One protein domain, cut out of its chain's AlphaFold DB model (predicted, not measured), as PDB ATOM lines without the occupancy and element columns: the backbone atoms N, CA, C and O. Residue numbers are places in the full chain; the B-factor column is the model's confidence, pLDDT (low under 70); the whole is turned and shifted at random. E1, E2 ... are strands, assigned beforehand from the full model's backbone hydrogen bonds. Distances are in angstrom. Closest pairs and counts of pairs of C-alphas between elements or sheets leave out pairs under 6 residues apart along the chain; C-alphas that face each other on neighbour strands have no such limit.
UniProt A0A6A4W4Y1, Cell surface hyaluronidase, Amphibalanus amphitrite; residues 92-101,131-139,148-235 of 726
ATOM      1  N   THR A  92      -4.520  91.322   8.817       35.81
ATOM      2  CA  THR A  92      -3.868  91.083  10.099       35.81
ATOM      3  C   THR A  92      -4.312  89.731  10.616       35.81
ATOM      4  O   THR A  92      -5.477  89.527  10.939       35.81
ATOM      5  N   ALA A  93      -3.361  88.804  10.704       35.97
ATOM      6  CA  ALA A  93      -3.486  87.774  11.708       35.97
ATOM      7  C   ALA A  93      -3.523  88.459  13.087       35.97
ATOM      8  O   ALA A  93      -3.068  89.601  13.266       35.97
ATOM      9  N   PHE A  94      -4.253  87.843  14.012       38.03
ATOM     10  CA  PHE A  94      -4.627  88.510  15.247       38.03
ATOM     11  C   PHE A  94      -3.444  88.446  16.198       38.03
ATOM     12  O   PHE A  94      -3.229  87.440  16.852       38.03
ATOM     13  N   ALA A  95      -2.685  89.528  16.289       39.78
ATOM     14  CA  ALA A  95      -1.653  89.670  17.301       39.78
ATOM     15  C   ALA A  95      -2.285  89.572  18.708       39.78
ATOM     16  O   ALA A  95      -3.167  90.376  19.032       39.78
ATOM     17  N   ALA A  96      -1.862  88.609  19.531       35.69
ATOM     18  CA  ALA A  96      -2.379  88.413  20.883       35.69
ATOM     19  C   ALA A  96      -1.324  88.598  21.974       35.69
ATOM     20  O   ALA A  96      -0.139  88.339  21.783       35.69
ATOM     21  N   ILE A  97      -1.781  89.044  23.144       32.69
ATOM     22  CA  ILE A  97      -0.964  89.196  24.349       32.69
ATOM     23  C   ILE A  97      -1.248  88.032  25.294       32.69
ATOM     24  O   ILE A  97      -2.355  87.942  25.830       32.69
ATOM     25  N   CYS A  98      -0.241  87.195  25.557       35.09
ATOM     26  CA  CYS A  98      -0.274  86.221  26.647       35.09
ATOM     27  C   CYS A  98       0.953  86.404  27.554       35.09
ATOM     28  O   CYS A  98       2.027  85.869  27.303       35.09
ATOM     29  N   HIS A  99       0.798  87.187  28.623       30.95
ATOM     30  CA  HIS A  99       1.890  87.476  29.551       30.95
ATOM     31  C   HIS A  99       1.946  86.423  30.665       30.95
ATOM     32  O   HIS A  99       1.035  86.335  31.491       30.95
ATOM     33  N   ILE A 100       3.043  85.669  30.733       36.88
ATOM     34  CA  ILE A 100       3.460  84.975  31.956       36.88
ATOM     35  C   ILE A 100       4.188  86.024  32.820       36.88
ATOM     36  O   ILE A 100       4.903  86.868  32.288       36.88
ATOM     37  N   GLY A 101       3.896  86.098  34.121       36.00
ATOM     38  CA  GLY A 101       4.220  87.251  34.987       36.00
ATOM     39  C   GLY A 101       5.697  87.702  35.050       36.00
ATOM     40  O   GLY A 101       6.607  87.029  34.584       36.00
ATOM     41  N   GLU A 131      -2.663  78.840  49.637       42.72
ATOM     42  CA  GLU A 131      -2.584  77.707  48.714       42.72
ATOM     43  C   GLU A 131      -1.600  78.022  47.591       42.72
ATOM     44  O   GLU A 131      -1.700  79.042  46.910       42.72
ATOM     45  N   PHE A 132      -0.635  77.129  47.412       42.59
ATOM     46  CA  PHE A 132       0.355  77.166  46.350       42.59
ATOM     47  C   PHE A 132      -0.043  76.132  45.310       42.59
ATOM     48  O   PHE A 132      -0.264  74.973  45.656       42.59
ATOM     49  N   ALA A 133      -0.130  76.532  44.046       44.28
ATOM     50  CA  ALA A 133      -0.302  75.601  42.943       44.28
ATOM     51  C   ALA A 133       0.972  75.595  42.093       44.28
ATOM     52  O   ALA A 133       1.462  76.651  41.689       44.28
ATOM     53  N   ALA A 134       1.508  74.408  41.841       42.81
ATOM     54  CA  ALA A 134       2.625  74.194  40.937       42.81
ATOM     55  C   ALA A 134       2.194  73.212  39.850       42.81
ATOM     56  O   ALA A 134       1.611  72.165  40.140       42.81
ATOM     57  N   MET A 135       2.486  73.549  38.602       40.72
ATOM     58  CA  MET A 135       2.289  72.653  37.471       40.72
ATOM     59  C   MET A 135       3.666  72.264  36.946       40.72
ATOM     60  O   MET A 135       4.491  73.120  36.637       40.72
ATOM     61  N   SER A 136       3.939  70.962  36.908       38.44
ATOM     62  CA  SER A 136       5.143  70.450  36.255       38.44
ATOM     63  C   SER A 136       4.866  70.327  34.761       38.44
ATOM     64  O   SER A 136       3.952  69.593  34.372       38.44
ATOM     65  N   VAL A 137       5.637  71.037  33.937       39.16
ATOM     66  CA  VAL A 137       5.583  70.937  32.474       39.16
ATOM     67  C   VAL A 137       6.843  70.206  32.023       39.16
ATOM     68  O   VAL A 137       7.941  70.760  32.038       39.16
ATOM     69  N   VAL A 138       6.708  68.926  31.678       35.88
ATOM     70  CA  VAL A 138       7.792  68.160  31.051       35.88
ATOM     71  C   VAL A 138       7.614  68.282  29.543       35.88
ATOM     72  O   VAL A 138       6.615  67.797  29.018       35.88
ATOM     73  N   SER A 139       8.570  68.901  28.849       32.97
ATOM     74  CA  SER A 139       8.681  68.769  27.392       32.97
ATOM     75  C   SER A 139       9.328  67.415  27.080       32.97
ATOM     76  O   SER A 139      10.442  67.161  27.553       32.97
ATOM     77  N   ARG A 148      11.626  72.904  34.354       38.59
ATOM     78  CA  ARG A 148      10.976  74.183  34.693       38.59
ATOM     79  C   ARG A 148       9.719  73.905  35.519       38.59
ATOM     80  O   ARG A 148       8.800  73.241  35.055       38.59
ATOM     81  N   ILE A 149       9.709  74.389  36.760       37.69
ATOM     82  CA  ILE A 149       8.534  74.388  37.640       37.69
ATOM     83  C   ILE A 149       7.982  75.809  37.627       37.69
ATOM     84  O   ILE A 149       8.676  76.734  38.045       37.69
ATOM     85  N   GLU A 150       6.748  75.981  37.165       38.44
ATOM     86  CA  GLU A 150       6.013  77.231  37.335       38.44
ATOM     87  C   GLU A 150       5.265  77.188  38.671       38.44
ATOM     88  O   GLU A 150       4.462  76.284  38.922       38.44
ATOM     89  N   ALA A 151       5.548  78.150  39.549       37.31
ATOM     90  CA  ALA A 151       4.829  78.338  40.802       37.31
ATOM     91  C   ALA A 151       3.941  79.579  40.681       37.31
ATOM     92  O   ALA A 151       4.445  80.674  40.436       37.31
ATOM     93  N   VAL A 152       2.631  79.418  40.880       40.06
ATOM     94  CA  VAL A 152       1.686  80.541  40.924       40.06
ATOM     95  C   VAL A 152       1.126  80.656  42.342       40.06
ATOM     96  O   VAL A 152       0.549  79.704  42.872       40.06
ATOM     97  N   SER A 153       1.317  81.813  42.981       35.50
ATOM     98  CA  SER A 153       0.763  82.119  44.307       35.50
ATOM     99  C   SER A 153      -0.549  82.892  44.190       35.50
ATOM    100  O   SER A 153      -0.606  83.870  43.445       35.50
ATOM    101  N   TYR A 154      -1.561  82.527  44.982       42.44
ATOM    102  CA  TYR A 154      -2.837  83.248  45.052       42.44
ATOM    103  C   TYR A 154      -3.143  83.731  46.480       42.44
ATOM    104  O   TYR A 154      -2.729  83.083  47.447       42.44
ATOM    105  N   PRO A 155      -3.884  84.845  46.650       34.28
ATOM    106  CA  PRO A 155      -4.403  85.249  47.953       34.28
ATOM    107  C   PRO A 155      -5.325  84.167  48.529       34.28
ATOM    108  O   PRO A 155      -6.072  83.519  47.792       34.28
ATOM    109  N   ALA A 156      -5.300  84.001  49.850       33.28
ATOM    110  CA  ALA A 156      -6.122  83.034  50.572       33.28
ATOM    111  C   ALA A 156      -7.614  83.132  50.176       33.28
ATOM    112  O   ALA A 156      -8.265  84.138  50.460       33.28
ATOM    113  N   GLY A 157      -8.151  82.081  49.536       39.09
ATOM    114  CA  GLY A 157      -9.580  81.939  49.213       39.09
ATOM    115  C   GLY A 157      -9.976  81.974  47.729       39.09
ATOM    116  O   GLY A 157     -11.160  81.816  47.440       39.09
ATOM    117  N   GLY A 158      -9.041  82.160  46.788       41.91
ATOM    118  CA  GLY A 158      -9.301  81.988  45.347       41.91
ATOM    119  C   GLY A 158      -9.143  80.531  44.887       41.91
ATOM    120  O   GLY A 158      -8.316  79.813  45.440       41.91
ATOM    121  N   SER A 159      -9.904  80.079  43.879       41.81
ATOM    122  CA  SER A 159      -9.651  78.773  43.244       41.81
ATOM    123  C   SER A 159      -8.573  78.907  42.167       41.81
ATOM    124  O   SER A 159      -8.543  79.893  41.431       41.81
ATOM    125  N   ALA A 160      -7.703  77.902  42.036       48.22
ATOM    126  CA  ALA A 160      -6.816  77.799  40.881       48.22
ATOM    127  C   ALA A 160      -7.672  77.698  39.606       48.22
ATOM    128  O   ALA A 160      -8.528  76.818  39.513       48.22
ATOM    129  N   SER A 161      -7.470  78.609  38.654       56.81
ATOM    130  CA  SER A 161      -8.163  78.596  37.364       56.81
ATOM    131  C   SER A 161      -7.147  78.563  36.225       56.81
ATOM    132  O   SER A 161      -6.164  79.309  36.228       56.81
ATOM    133  N   LEU A 162      -7.380  77.673  35.259       65.38
ATOM    134  CA  LEU A 162      -6.650  77.600  33.987       65.38
ATOM    135  C   LEU A 162      -7.275  78.510  32.921       65.38
ATOM    136  O   LEU A 162      -6.857  78.500  31.771       65.38
ATOM    137  N   GLU A 163      -8.276  79.304  33.294       77.38
ATOM    138  CA  GLU A 163      -8.864  80.287  32.400       77.38
ATOM    139  C   GLU A 163      -7.902  81.463  32.224       77.38
ATOM    140  O   GLU A 163      -7.343  81.990  33.195       77.38
ATOM    141  N   ARG A 164      -7.706  81.898  30.984       79.12
ATOM    142  CA  ARG A 164      -6.921  83.092  30.649       79.12
ATOM    143  C   ARG A 164      -7.733  83.978  29.726       79.12
ATOM    144  O   ARG A 164      -8.549  83.478  28.964       79.12
ATOM    145  N   VAL A 165      -7.516  85.285  29.801       85.44
ATOM    146  CA  VAL A 165      -8.071  86.232  28.830       85.44
ATOM    147  C   VAL A 165      -6.944  86.630  27.891       85.44
ATOM    148  O   VAL A 165      -5.959  87.223  28.334       85.44
ATOM    149  N   LEU A 166      -7.085  86.287  26.615       86.56
ATOM    150  CA  LEU A 166      -6.214  86.769  25.553       86.56
ATOM    151  C   LEU A 166      -6.738  88.112  25.060       86.56
ATOM    152  O   LEU A 166      -7.934  88.262  24.816       86.56
ATOM    153  N   LYS A 167      -5.830  89.071  24.892       86.25
ATOM    154  CA  LYS A 167      -6.123  90.367  24.270       86.25
ATOM    155  C   LYS A 167      -5.650  90.346  22.832       86.25
ATOM    156  O   LYS A 167      -4.479  90.051  22.619       86.25
ATOM    157  N   THR A 168      -6.507  90.702  21.886       86.00
ATOM    158  CA  THR A 168      -6.208  90.752  20.453       86.00
ATOM    159  C   THR A 168      -6.139  92.190  19.946       86.00
ATOM    160  O   THR A 168      -6.839  93.085  20.424       86.00
ATOM    161  N   VAL A 169      -5.304  92.439  18.935       83.50
ATOM    162  CA  VAL A 169      -5.215  93.768  18.295       83.50
ATOM    163  C   VAL A 169      -6.521  94.158  17.609       83.50
ATOM    164  O   VAL A 169      -6.928  95.317  17.675       83.50
ATOM    165  N   ASN A 170      -7.202  93.183  17.015       81.81
ATOM    166  CA  ASN A 170      -8.446  93.393  16.287       81.81
ATOM    167  C   ASN A 170      -9.644  92.808  17.046       81.81
ATOM    168  O   ASN A 170      -9.455  91.861  17.819       81.81
ATOM    169  N   PRO A 171     -10.860  93.327  16.801       84.88
ATOM    170  CA  PRO A 171     -12.083  92.764  17.357       84.88
ATOM    171  C   PRO A 171     -12.310  91.306  16.938       84.88
ATOM    172  O   PRO A 171     -12.013  90.924  15.807       84.88
ATOM    173  N   VAL A 172     -12.860  90.503  17.845       86.19
ATOM    174  CA  VAL A 172     -13.075  89.051  17.713       86.19
ATOM    175  C   VAL A 172     -14.542  88.661  17.930       86.19
ATOM    176  O   VAL A 172     -14.849  87.517  18.243       86.19
ATOM    177  N   ASP A 173     -15.478  89.585  17.687       85.12
ATOM    178  CA  ASP A 173     -16.923  89.426  17.950       85.12
ATOM    179  C   ASP A 173     -17.584  88.237  17.227       85.12
ATOM    180  O   ASP A 173     -18.657  87.769  17.606       85.12
ATOM    181  N   SER A 174     -16.962  87.745  16.153       86.50
ATOM    182  CA  SER A 174     -17.455  86.586  15.398       86.50
ATOM    183  C   SER A 174     -17.042  85.231  15.969       86.50
ATOM    184  O   SER A 174     -17.546  84.190  15.521       86.50
ATOM    185  N   TRP A 175     -16.098  85.228  16.908       89.81
ATOM    186  CA  TRP A 175     -15.637  84.022  17.572       89.81
ATOM    187  C   TRP A 175     -16.667  83.634  18.634       89.81
ATOM    188  O   TRP A 175     -17.211  84.474  19.347       89.81
ATOM    189  N   LYS A 176     -16.997  82.351  18.691       90.75
ATOM    190  CA  LYS A 176     -18.063  81.791  19.519       90.75
ATOM    191  C   LYS A 176     -17.452  80.877  20.575       90.75
ATOM    192  O   LYS A 176     -16.393  80.291  20.369       90.75
ATOM    193  N   VAL A 177     -18.159  80.727  21.692       93.94
ATOM    194  CA  VAL A 177     -17.839  79.708  22.701       93.94
ATOM    195  C   VAL A 177     -17.763  78.335  22.027       93.94
ATOM    196  O   VAL A 177     -18.636  77.994  21.227       93.94
ATOM    197  N   GLY A 178     -16.717  77.569  22.333       93.56
ATOM    198  CA  GLY A 178     -16.428  76.271  21.725       93.56
ATOM    199  C   GLY A 178     -15.613  76.329  20.425       93.56
ATOM    200  O   GLY A 178     -15.147  75.285  19.971       93.56
ATOM    201  N   ASP A 179     -15.392  77.508  19.827       94.31
ATOM    202  CA  ASP A 179     -14.440  77.619  18.718       94.31
ATOM    203  C   ASP A 179     -13.027  77.271  19.204       94.31
ATOM    204  O   ASP A 179     -12.602  77.659  20.298       94.31
ATOM    205  N   ARG A 180     -12.271  76.592  18.343       95.38
ATOM    206  CA  ARG A 180     -10.845  76.341  18.541       95.38
ATOM    207  C   ARG A 180     -10.031  77.443  17.881       95.38
ATOM    208  O   ARG A 180     -10.278  77.793  16.725       95.38
ATOM    209  N   ILE A 181      -9.035  77.946  18.595       93.62
ATOM    210  CA  ILE A 181      -8.044  78.896  18.085       93.62
ATOM    211  C   ILE A 181      -6.648  78.300  18.191       93.62
ATOM    212  O   ILE A 181      -6.410  77.425  19.021       93.62
ATOM    213  N   VAL A 182      -5.726  78.812  17.385       93.00
ATOM    214  CA  VAL A 182      -4.293  78.557  17.506       93.00
ATOM    215  C   VAL A 182      -3.555  79.858  17.785       93.00
ATOM    216  O   VAL A 182      -3.838  80.872  17.150       93.00
ATOM    217  N   LEU A 183      -2.619  79.817  18.727       90.88
ATOM    218  CA  LEU A 183      -1.665  80.867  19.066       90.88
ATOM    219  C   LEU A 183      -0.294  80.458  18.518       90.88
ATOM    220  O   LEU A 183       0.225  79.404  18.882       90.88
ATOM    221  N   ALA A 184       0.267  81.249  17.606       90.88
ATOM    222  CA  ALA A 184       1.538  80.957  16.956       90.88
ATOM    223  C   ALA A 184       2.721  81.103  17.919       90.88
ATOM    224  O   ALA A 184       2.699  81.943  18.817       90.88
ATOM    225  N   SER A 185       3.785  80.338  17.667       86.44
ATOM    226  CA  SER A 185       5.052  80.522  18.373       86.44
ATOM    227  C   SER A 185       5.610  81.927  18.137       86.44
ATOM    228  O   SER A 185       5.508  82.489  17.045       86.44
ATOM    229  N   THR A 186       6.246  82.473  19.169       82.00
ATOM    230  CA  THR A 186       7.011  83.730  19.104       82.00
ATOM    231  C   THR A 186       8.483  83.529  19.471       82.00
ATOM    232  O   THR A 186       9.216  84.499  19.666       82.00
ATOM    233  N   ASP A 187       8.912  82.269  19.560       77.75
ATOM    234  CA  ASP A 187      10.289  81.858  19.825       77.75
ATOM    235  C   ASP A 187      10.876  81.154  18.582       77.75
ATOM    236  O   ASP A 187      10.219  81.003  17.550       77.75
ATOM    237  N   PHE A 188      12.131  80.716  18.661       76.75
ATOM    238  CA  PHE A 188      12.833  80.028  17.576       76.75
ATOM    239  C   PHE A 188      12.234  78.662  17.217       76.75
ATOM    240  O   PHE A 188      12.447  78.184  16.104       76.75
ATOM    241  N   ASP A 189      11.516  78.022  18.142       81.12
ATOM    242  CA  ASP A 189      10.901  76.716  17.914       81.12
ATOM    243  C   ASP A 189       9.453  76.874  17.433       81.12
ATOM    244  O   ASP A 189       8.556  77.288  18.172       81.12
ATOM    245  N   TYR A 190       9.220  76.510  16.174       86.81
ATOM    246  CA  TYR A 190       7.906  76.563  15.534       86.81
ATOM    247  C   TYR A 190       6.885  75.583  16.150       86.81
ATOM    248  O   TYR A 190       5.684  75.721  15.895       86.81
ATOM    249  N   ASN A 191       7.333  74.597  16.940       83.94
ATOM    250  CA  ASN A 191       6.470  73.627  17.624       83.94
ATOM    251  C   ASN A 191       5.829  74.182  18.904       83.94
ATOM    252  O   ASN A 191       5.029  73.494  19.529       83.94
ATOM    253  N   GLN A 192       6.162  75.413  19.300       85.25
ATOM    254  CA  GLN A 192       5.582  76.056  20.482       85.25
ATOM    255  C   GLN A 192       4.235  76.742  20.208       85.25
ATOM    256  O   GLN A 192       3.750  77.479  21.058       85.25
ATOM    257  N   ALA A 193       3.627  76.527  19.037       89.75
ATOM    258  CA  ALA A 193       2.253  76.955  18.793       89.75
ATOM    259  C   ALA A 193       1.267  76.136  19.649       89.75
ATOM    260  O   ALA A 193       1.482  74.946  19.882       89.75
ATOM    261  N   GLU A 194       0.183  76.761  20.108       87.50
ATOM    262  CA  GLU A 194      -0.758  76.147  21.051       87.50
ATOM    263  C   GLU A 194      -2.212  76.339  20.629       87.50
ATOM    264  O   GLU A 194      -2.596  77.398  20.135       87.50
ATOM    265  N   GLU A 195      -3.035  75.317  20.857       92.69
ATOM    266  CA  GLU A 195      -4.464  75.353  20.560       92.69
ATOM    267  C   GLU A 195      -5.293  75.516  21.828       92.69
ATOM    268  O   GLU A 195      -5.068  74.831  22.827       92.69
ATOM    269  N   PHE A 196      -6.315  76.365  21.756       91.31
ATOM    270  CA  PHE A 196      -7.219  76.625  22.870       91.31
ATOM    271  C   PHE A 196      -8.677  76.606  22.426       91.31
ATOM    272  O   PHE A 196      -9.000  76.952  21.290       91.31
ATOM    273  N   GLU A 197      -9.563  76.231  23.345       92.75
ATOM    274  CA  GLU A 197     -11.009  76.384  23.183       92.75
ATOM    275  C   GLU A 197     -11.463  77.704  23.816       92.75
ATOM    276  O   GLU A 197     -11.044  78.048  24.929       92.75
ATOM    277  N   ILE A 198     -12.320  78.440  23.107       93.50
ATOM    278  CA  ILE A 198     -12.920  79.680  23.603       93.50
ATOM    279  C   ILE A 198     -14.022  79.365  24.613       93.50
ATOM    280  O   ILE A 198     -14.946  78.600  24.340       93.50
ATOM    281  N   LEU A 199     -13.955  80.028  25.762       92.69
ATOM    282  CA  LEU A 199     -14.941  79.960  26.832       92.69
ATOM    283  C   LEU A 199     -15.896  81.151  26.818       92.69
ATOM    284  O   LEU A 199     -15.616  82.211  26.258       92.69
ATOM    285  N   GLU A 200     -17.013  80.988  27.524       93.38
ATOM    286  CA  GLU A 200     -17.925  82.085  27.835       93.38
ATOM    287  C   GLU A 200     -17.209  83.184  28.640       93.38
ATOM    288  O   GLU A 200     -16.487  82.918  29.609       93.38
ATOM    289  N   CYS A 201     -17.389  84.438  28.218       89.81
ATOM    290  CA  CYS A 201     -16.741  85.591  28.832       89.81
ATOM    291  C   CYS A 201     -17.655  86.821  28.871       89.81
ATOM    292  O   CYS A 201     -17.490  87.758  28.094       89.81
ATOM    293  N   ASP A 202     -18.571  86.860  29.840       88.50
ATOM    294  CA  ASP A 202     -19.504  87.984  30.035       88.50
ATOM    295  C   ASP A 202     -18.819  89.340  30.286       88.50
ATOM    296  O   ASP A 202     -19.428  90.397  30.132       88.50
ATOM    297  N   SER A 203     -17.555  89.317  30.719       88.25
ATOM    298  CA  SER A 203     -16.765  90.509  31.033       88.25
ATOM    299  C   SER A 203     -15.774  90.918  29.940       88.25
ATOM    300  O   SER A 203     -15.062  91.901  30.145       88.25
ATOM    301  N   CYS A 204     -15.651  90.159  28.846       89.06
ATOM    302  CA  CYS A 204     -14.685  90.460  27.789       89.06
ATOM    303  C   CYS A 204     -15.146  91.655  26.947       89.06
ATOM    304  O   CYS A 204     -16.331  91.826  26.661       89.06
ATOM    305  N   THR A 205     -14.191  92.486  26.542       90.25
ATOM    306  CA  THR A 205     -14.410  93.494  25.498       90.25
ATOM    307  C   THR A 205     -14.351  92.865  24.101       90.25
ATOM    308  O   THR A 205     -13.993  91.701  23.951       90.25
ATOM    309  N   THR A 206     -14.655  93.639  23.054       89.12
ATOM    310  CA  THR A 206     -14.622  93.190  21.645       89.12
ATOM    311  C   THR A 206     -13.263  92.630  21.210       89.12
ATOM    312  O   THR A 206     -13.186  91.898  20.234       89.12
ATOM    313  N   ASN A 207     -12.182  92.973  21.915       88.38
ATOM    314  CA  ASN A 207     -10.794  92.597  21.635       88.38
ATOM    315  C   ASN A 207     -10.249  91.568  22.639       88.38
ATOM    316  O   ASN A 207      -9.038  91.461  22.839       88.38
ATOM    317  N   GLU A 208     -11.128  90.869  23.351       90.25
ATOM    318  CA  GLU A 208     -10.757  89.928  24.397       90.25
ATOM    319  C   GLU A 208     -11.527  88.623  24.245       90.25
ATOM    320  O   GLU A 208     -12.735  88.620  24.027       90.25
ATOM    321  N   VAL A 209     -10.832  87.501  24.420       90.81
ATOM    322  CA  VAL A 209     -11.451  86.172  24.492       90.81
ATOM    323  C   VAL A 209     -10.920  85.419  25.691       90.81
ATOM    324  O   VAL A 209      -9.723  85.449  25.986       90.81
ATOM    325  N   LYS A 210     -11.817  84.726  26.393       91.25
ATOM    326  CA  LYS A 210     -11.423  83.799  27.448       91.25
ATOM    327  C   LYS A 210     -11.124  82.437  26.831       91.25
ATOM    328  O   LYS A 210     -11.901  81.946  26.021       91.25
ATOM    329  N   ILE A 211     -10.026  81.826  27.245       87.81
ATOM    330  CA  ILE A 211      -9.581  80.511  26.791       87.81
ATOM    331  C   ILE A 211      -9.455  79.535  27.955       87.81
ATOM    332  O   ILE A 211      -9.210  79.943  29.097       87.81
ATOM    333  N   MET A 212      -9.589  78.246  27.649       78.56
ATOM    334  CA  MET A 212      -9.371  77.145  28.582       78.56
ATOM    335  C   MET A 212      -8.073  76.406  28.273       78.56
ATOM    336  O   MET A 212      -7.913  75.885  27.172       78.56
ATOM    337  N   GLY A 213      -7.201  76.261  29.269       68.44
ATOM    338  CA  GLY A 213      -6.103  75.299  29.202       68.44
ATOM    339  C   GLY A 213      -4.831  75.775  29.896       68.44
ATOM    340  O   GLY A 213      -4.681  76.963  30.190       68.44
ATOM    341  N   PRO A 214      -3.904  74.855  30.198       63.88
ATOM    342  CA  PRO A 214      -2.555  75.252  30.557       63.88
ATOM    343  C   PRO A 214      -1.888  75.892  29.332       63.88
ATOM    344  O   PRO A 214      -1.847  75.277  28.274       63.88
ATOM    345  N   VAL A 215      -1.378  77.113  29.482       70.19
ATOM    346  CA  VAL A 215      -0.486  77.728  28.491       70.19
ATOM    347  C   VAL A 215       0.918  77.203  28.782       70.19
ATOM    348  O   VAL A 215       1.428  77.409  29.884       70.19
ATOM    349  N   LEU A 216       1.501  76.457  27.849       69.12
ATOM    350  CA  LEU A 216       2.768  75.744  28.019       69.12
ATOM    351  C   LEU A 216       3.976  76.610  27.658       69.12
ATOM    352  O   LEU A 216       5.061  76.386  28.202       69.12
ATOM    353  N   TYR A 217       3.799  77.593  26.773       71.88
ATOM    354  CA  TYR A 217       4.881  78.437  26.279       71.88
ATOM    355  C   TYR A 217       4.614  79.924  26.528       71.88
ATOM    356  O   TYR A 217       3.483  80.384  26.671       71.88
ATOM    357  N   THR A 218       5.690  80.704  26.629       71.25
ATOM    358  CA  THR A 218       5.566  82.165  26.679       71.25
ATOM    359  C   THR A 218       5.346  82.683  25.267       71.25
ATOM    360  O   THR A 218       6.111  82.338  24.371       71.25
ATOM    361  N   HIS A 219       4.352  83.553  25.091       75.50
ATOM    362  CA  HIS A 219       4.057  84.173  23.804       75.50
ATOM    363  C   HIS A 219       4.187  85.685  23.902       75.50
ATOM    364  O   HIS A 219       3.534  86.322  24.731       75.50
ATOM    365  N   TRP A 220       5.033  86.274  23.062       75.12
ATOM    366  CA  TRP A 220       5.216  87.717  23.022       75.12
ATOM    367  C   TRP A 220       3.917  88.417  22.633       75.12
ATOM    368  O   TRP A 220       3.197  88.008  21.725       75.12
ATOM    369  N   GLY A 221       3.621  89.490  23.359       74.31
ATOM    370  CA  GLY A 221       2.381  90.251  23.254       74.31
ATOM    371  C   GLY A 221       2.598  91.742  23.028       74.31
ATOM    372  O   GLY A 221       1.674  92.539  23.163       74.31
ATOM    373  N   GLU A 222       3.805  92.149  22.664       74.50
ATOM    374  CA  GLU A 222       4.146  93.556  22.506       74.50
ATOM    375  C   GLU A 222       5.057  93.805  21.307       74.50
ATOM    376  O   GLU A 222       5.694  92.903  20.767       74.50
ATOM    377  N   VAL A 223       5.090  95.067  20.883       76.75
ATOM    378  CA  VAL A 223       6.082  95.560  19.927       76.75
ATOM    379  C   VAL A 223       7.349  95.860  20.720       76.75
ATOM    380  O   VAL A 223       7.317  96.691  21.627       76.75
ATOM    381  N   THR A 224       8.462  95.224  20.366       72.81
ATOM    382  CA  THR A 224       9.759  95.414  21.031       72.81
ATOM    383  C   THR A 224      10.829  95.769  20.007       72.81
ATOM    384  O   THR A 224      10.797  95.294  18.876       72.81
ATOM    385  N   ASP A 225      11.727  96.691  20.357       78.88
ATOM    386  CA  ASP A 225      12.781  97.214  19.469       78.88
ATOM    387  C   ASP A 225      12.291  97.682  18.077       78.88
ATOM    388  O   ASP A 225      13.022  97.662  17.087       78.88
ATOM    389  N   GLY A 226      11.033  98.136  17.990       78.44
ATOM    390  CA  GLY A 226      10.400  98.563  16.736       78.44
ATOM    391  C   GLY A 226       9.949  97.418  15.820       78.44
ATOM    392  O   GLY A 226       9.496  97.685  14.707       78.44
ATOM    393  N   VAL A 227      10.045  96.168  16.279       74.75
ATOM    394  CA  VAL A 227       9.543  94.964  15.611       74.75
ATOM    395  C   VAL A 227       8.267  94.504  16.307       74.75
ATOM    396  O   VAL A 227       8.199  94.412  17.533       74.75
ATOM    397  N   ASP A 228       7.232  94.231  15.520       79.25
ATOM    398  CA  ASP A 228       6.003  93.646  16.041       79.25
ATOM    399  C   ASP A 228       6.216  92.153  16.302       79.25
ATOM    400  O   ASP A 228       6.252  91.361  15.364       79.25
ATOM    401  N   MET A 229       6.417  91.793  17.571       76.81
ATOM    402  CA  MET A 229       6.675  90.418  18.012       76.81
ATOM    403  C   MET A 229       5.412  89.724  18.532       76.81
ATOM    404  O   MET A 229       5.495  88.620  19.061       76.81
ATOM    405  N   ARG A 230       4.243  90.369  18.434       82.56
ATOM    406  CA  ARG A 230       2.987  89.806  18.934       82.56
ATOM    407  C   ARG A 230       2.648  88.497  18.223       82.56
ATOM    408  O   ARG A 230       2.693  88.432  16.998       82.56
ATOM    409  N   ALA A 231       2.263  87.489  18.998       84.25
ATOM    410  CA  ALA A 231       1.891  86.176  18.489       84.25
ATOM    411  C   ALA A 231       0.678  86.248  17.563       84.25
ATOM    412  O   ALA A 231      -0.345  86.818  17.936       84.25
ATOM    413  N   GLU A 232       0.764  85.623  16.392       89.19
ATOM    414  CA  GLU A 232      -0.381  85.502  15.494       89.19
ATOM    415  C   GLU A 232      -1.417  84.526  16.057       89.19
ATOM    416  O   GLU A 232      -1.071  83.435  16.502       89.19
ATOM    417  N   VAL A 233      -2.697  84.884  15.990       89.25
ATOM    418  CA  VAL A 233      -3.814  84.020  16.381       89.25
ATOM    419  C   VAL A 233      -4.727  83.773  15.192       89.25
ATOM    420  O   VAL A 233      -5.091  84.697  14.461       89.25
ATOM    421  N   GLY A 234      -5.105  82.510  15.010       90.44
ATOM    422  CA  GLY A 234      -6.039  82.070  13.982       90.44
ATOM    423  C   GLY A 234      -7.199  81.275  14.572       90.44
ATOM    424  O   GLY A 234      -6.989  80.392  15.399       90.44
ATOM    425  N   VAL A 235      -8.426  81.552  14.126       92.88
ATOM    426  CA  VAL A 235      -9.600  80.725  14.446       92.88
ATOM    427  C   VAL A 235      -9.683  79.538  13.487       92.88
ATOM    428  O   VAL A 235      -9.747  79.714  12.267       92.88
TER     429      VAL A 235
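This is residues 92 to 101, 131 to 139 and 148 to 235 of the 726 residues of the protein "Cell surface hyaluronidase" of Amphibalanus amphitrite (UniProt A0A6A4W4Y1). A small closed barrel of six short strands forms the body, and a separate two-stranded ribbon, E2 and E3, lies off to one side of it. Round the barrel run E1, E4, E7, E6, E5, E8 and back to E1, with antiparallel neighbours. The printed part has 107 residues with eight named strands, E1 to E8 along the chain, and no named helix; it is all strand, though named strands hold only 43 residues. It is compact, with a radius of gyration of the C-alphas of 14.4 A and spans of 41 by 34 by 23 A.

The barrel has E1, residues 94 to 97, from C-alpha 94 at (-4.627, 88.510, 15.247); E4, 163 to 168, 16.1 A long; E5, 180 to 183; E6, 194 to 199, 15.8 A; E7, 208 to 212; and E8, residues 231 to 235, which ends with C-alpha 235 at (-9.600, 80.725, 14.446). The ribbon has E2, 131 to 137, 19.4 A, and E3, 148 to 153, 16.1 A.

E5, E6 and E7 form a meander, each strand the antiparallel neighbour of the one before; N 181 and O 196 are 2.9 A apart, N 199 and O 210 2.8 A. E4 to E7 and E5 to E8 are Greek keys, the first strand pairing with the fourth: N 166 and O 209, 2.8 A; N 182 and O 234, 2.8 A. E1 closes the ring, with N 97 to O 167 at 2.9 A and N 96 to O 231 at 2.8 A. E2 and E3 are antiparallel at 158 degrees, N 152 to O 133 at 3.1 A, and apart from the barrel strands.

Cuts leave gaps of 18.1 A between C-alphas 101 and 131 and 9.4 A between 139 and 148. The links E4 to E5 and E7 to E8 are long. Mean pLDDT of the printed part is 70.3; residues 92 to 101, 131 to 139, 148 to 162, 213 to 214 and 216 are under 70.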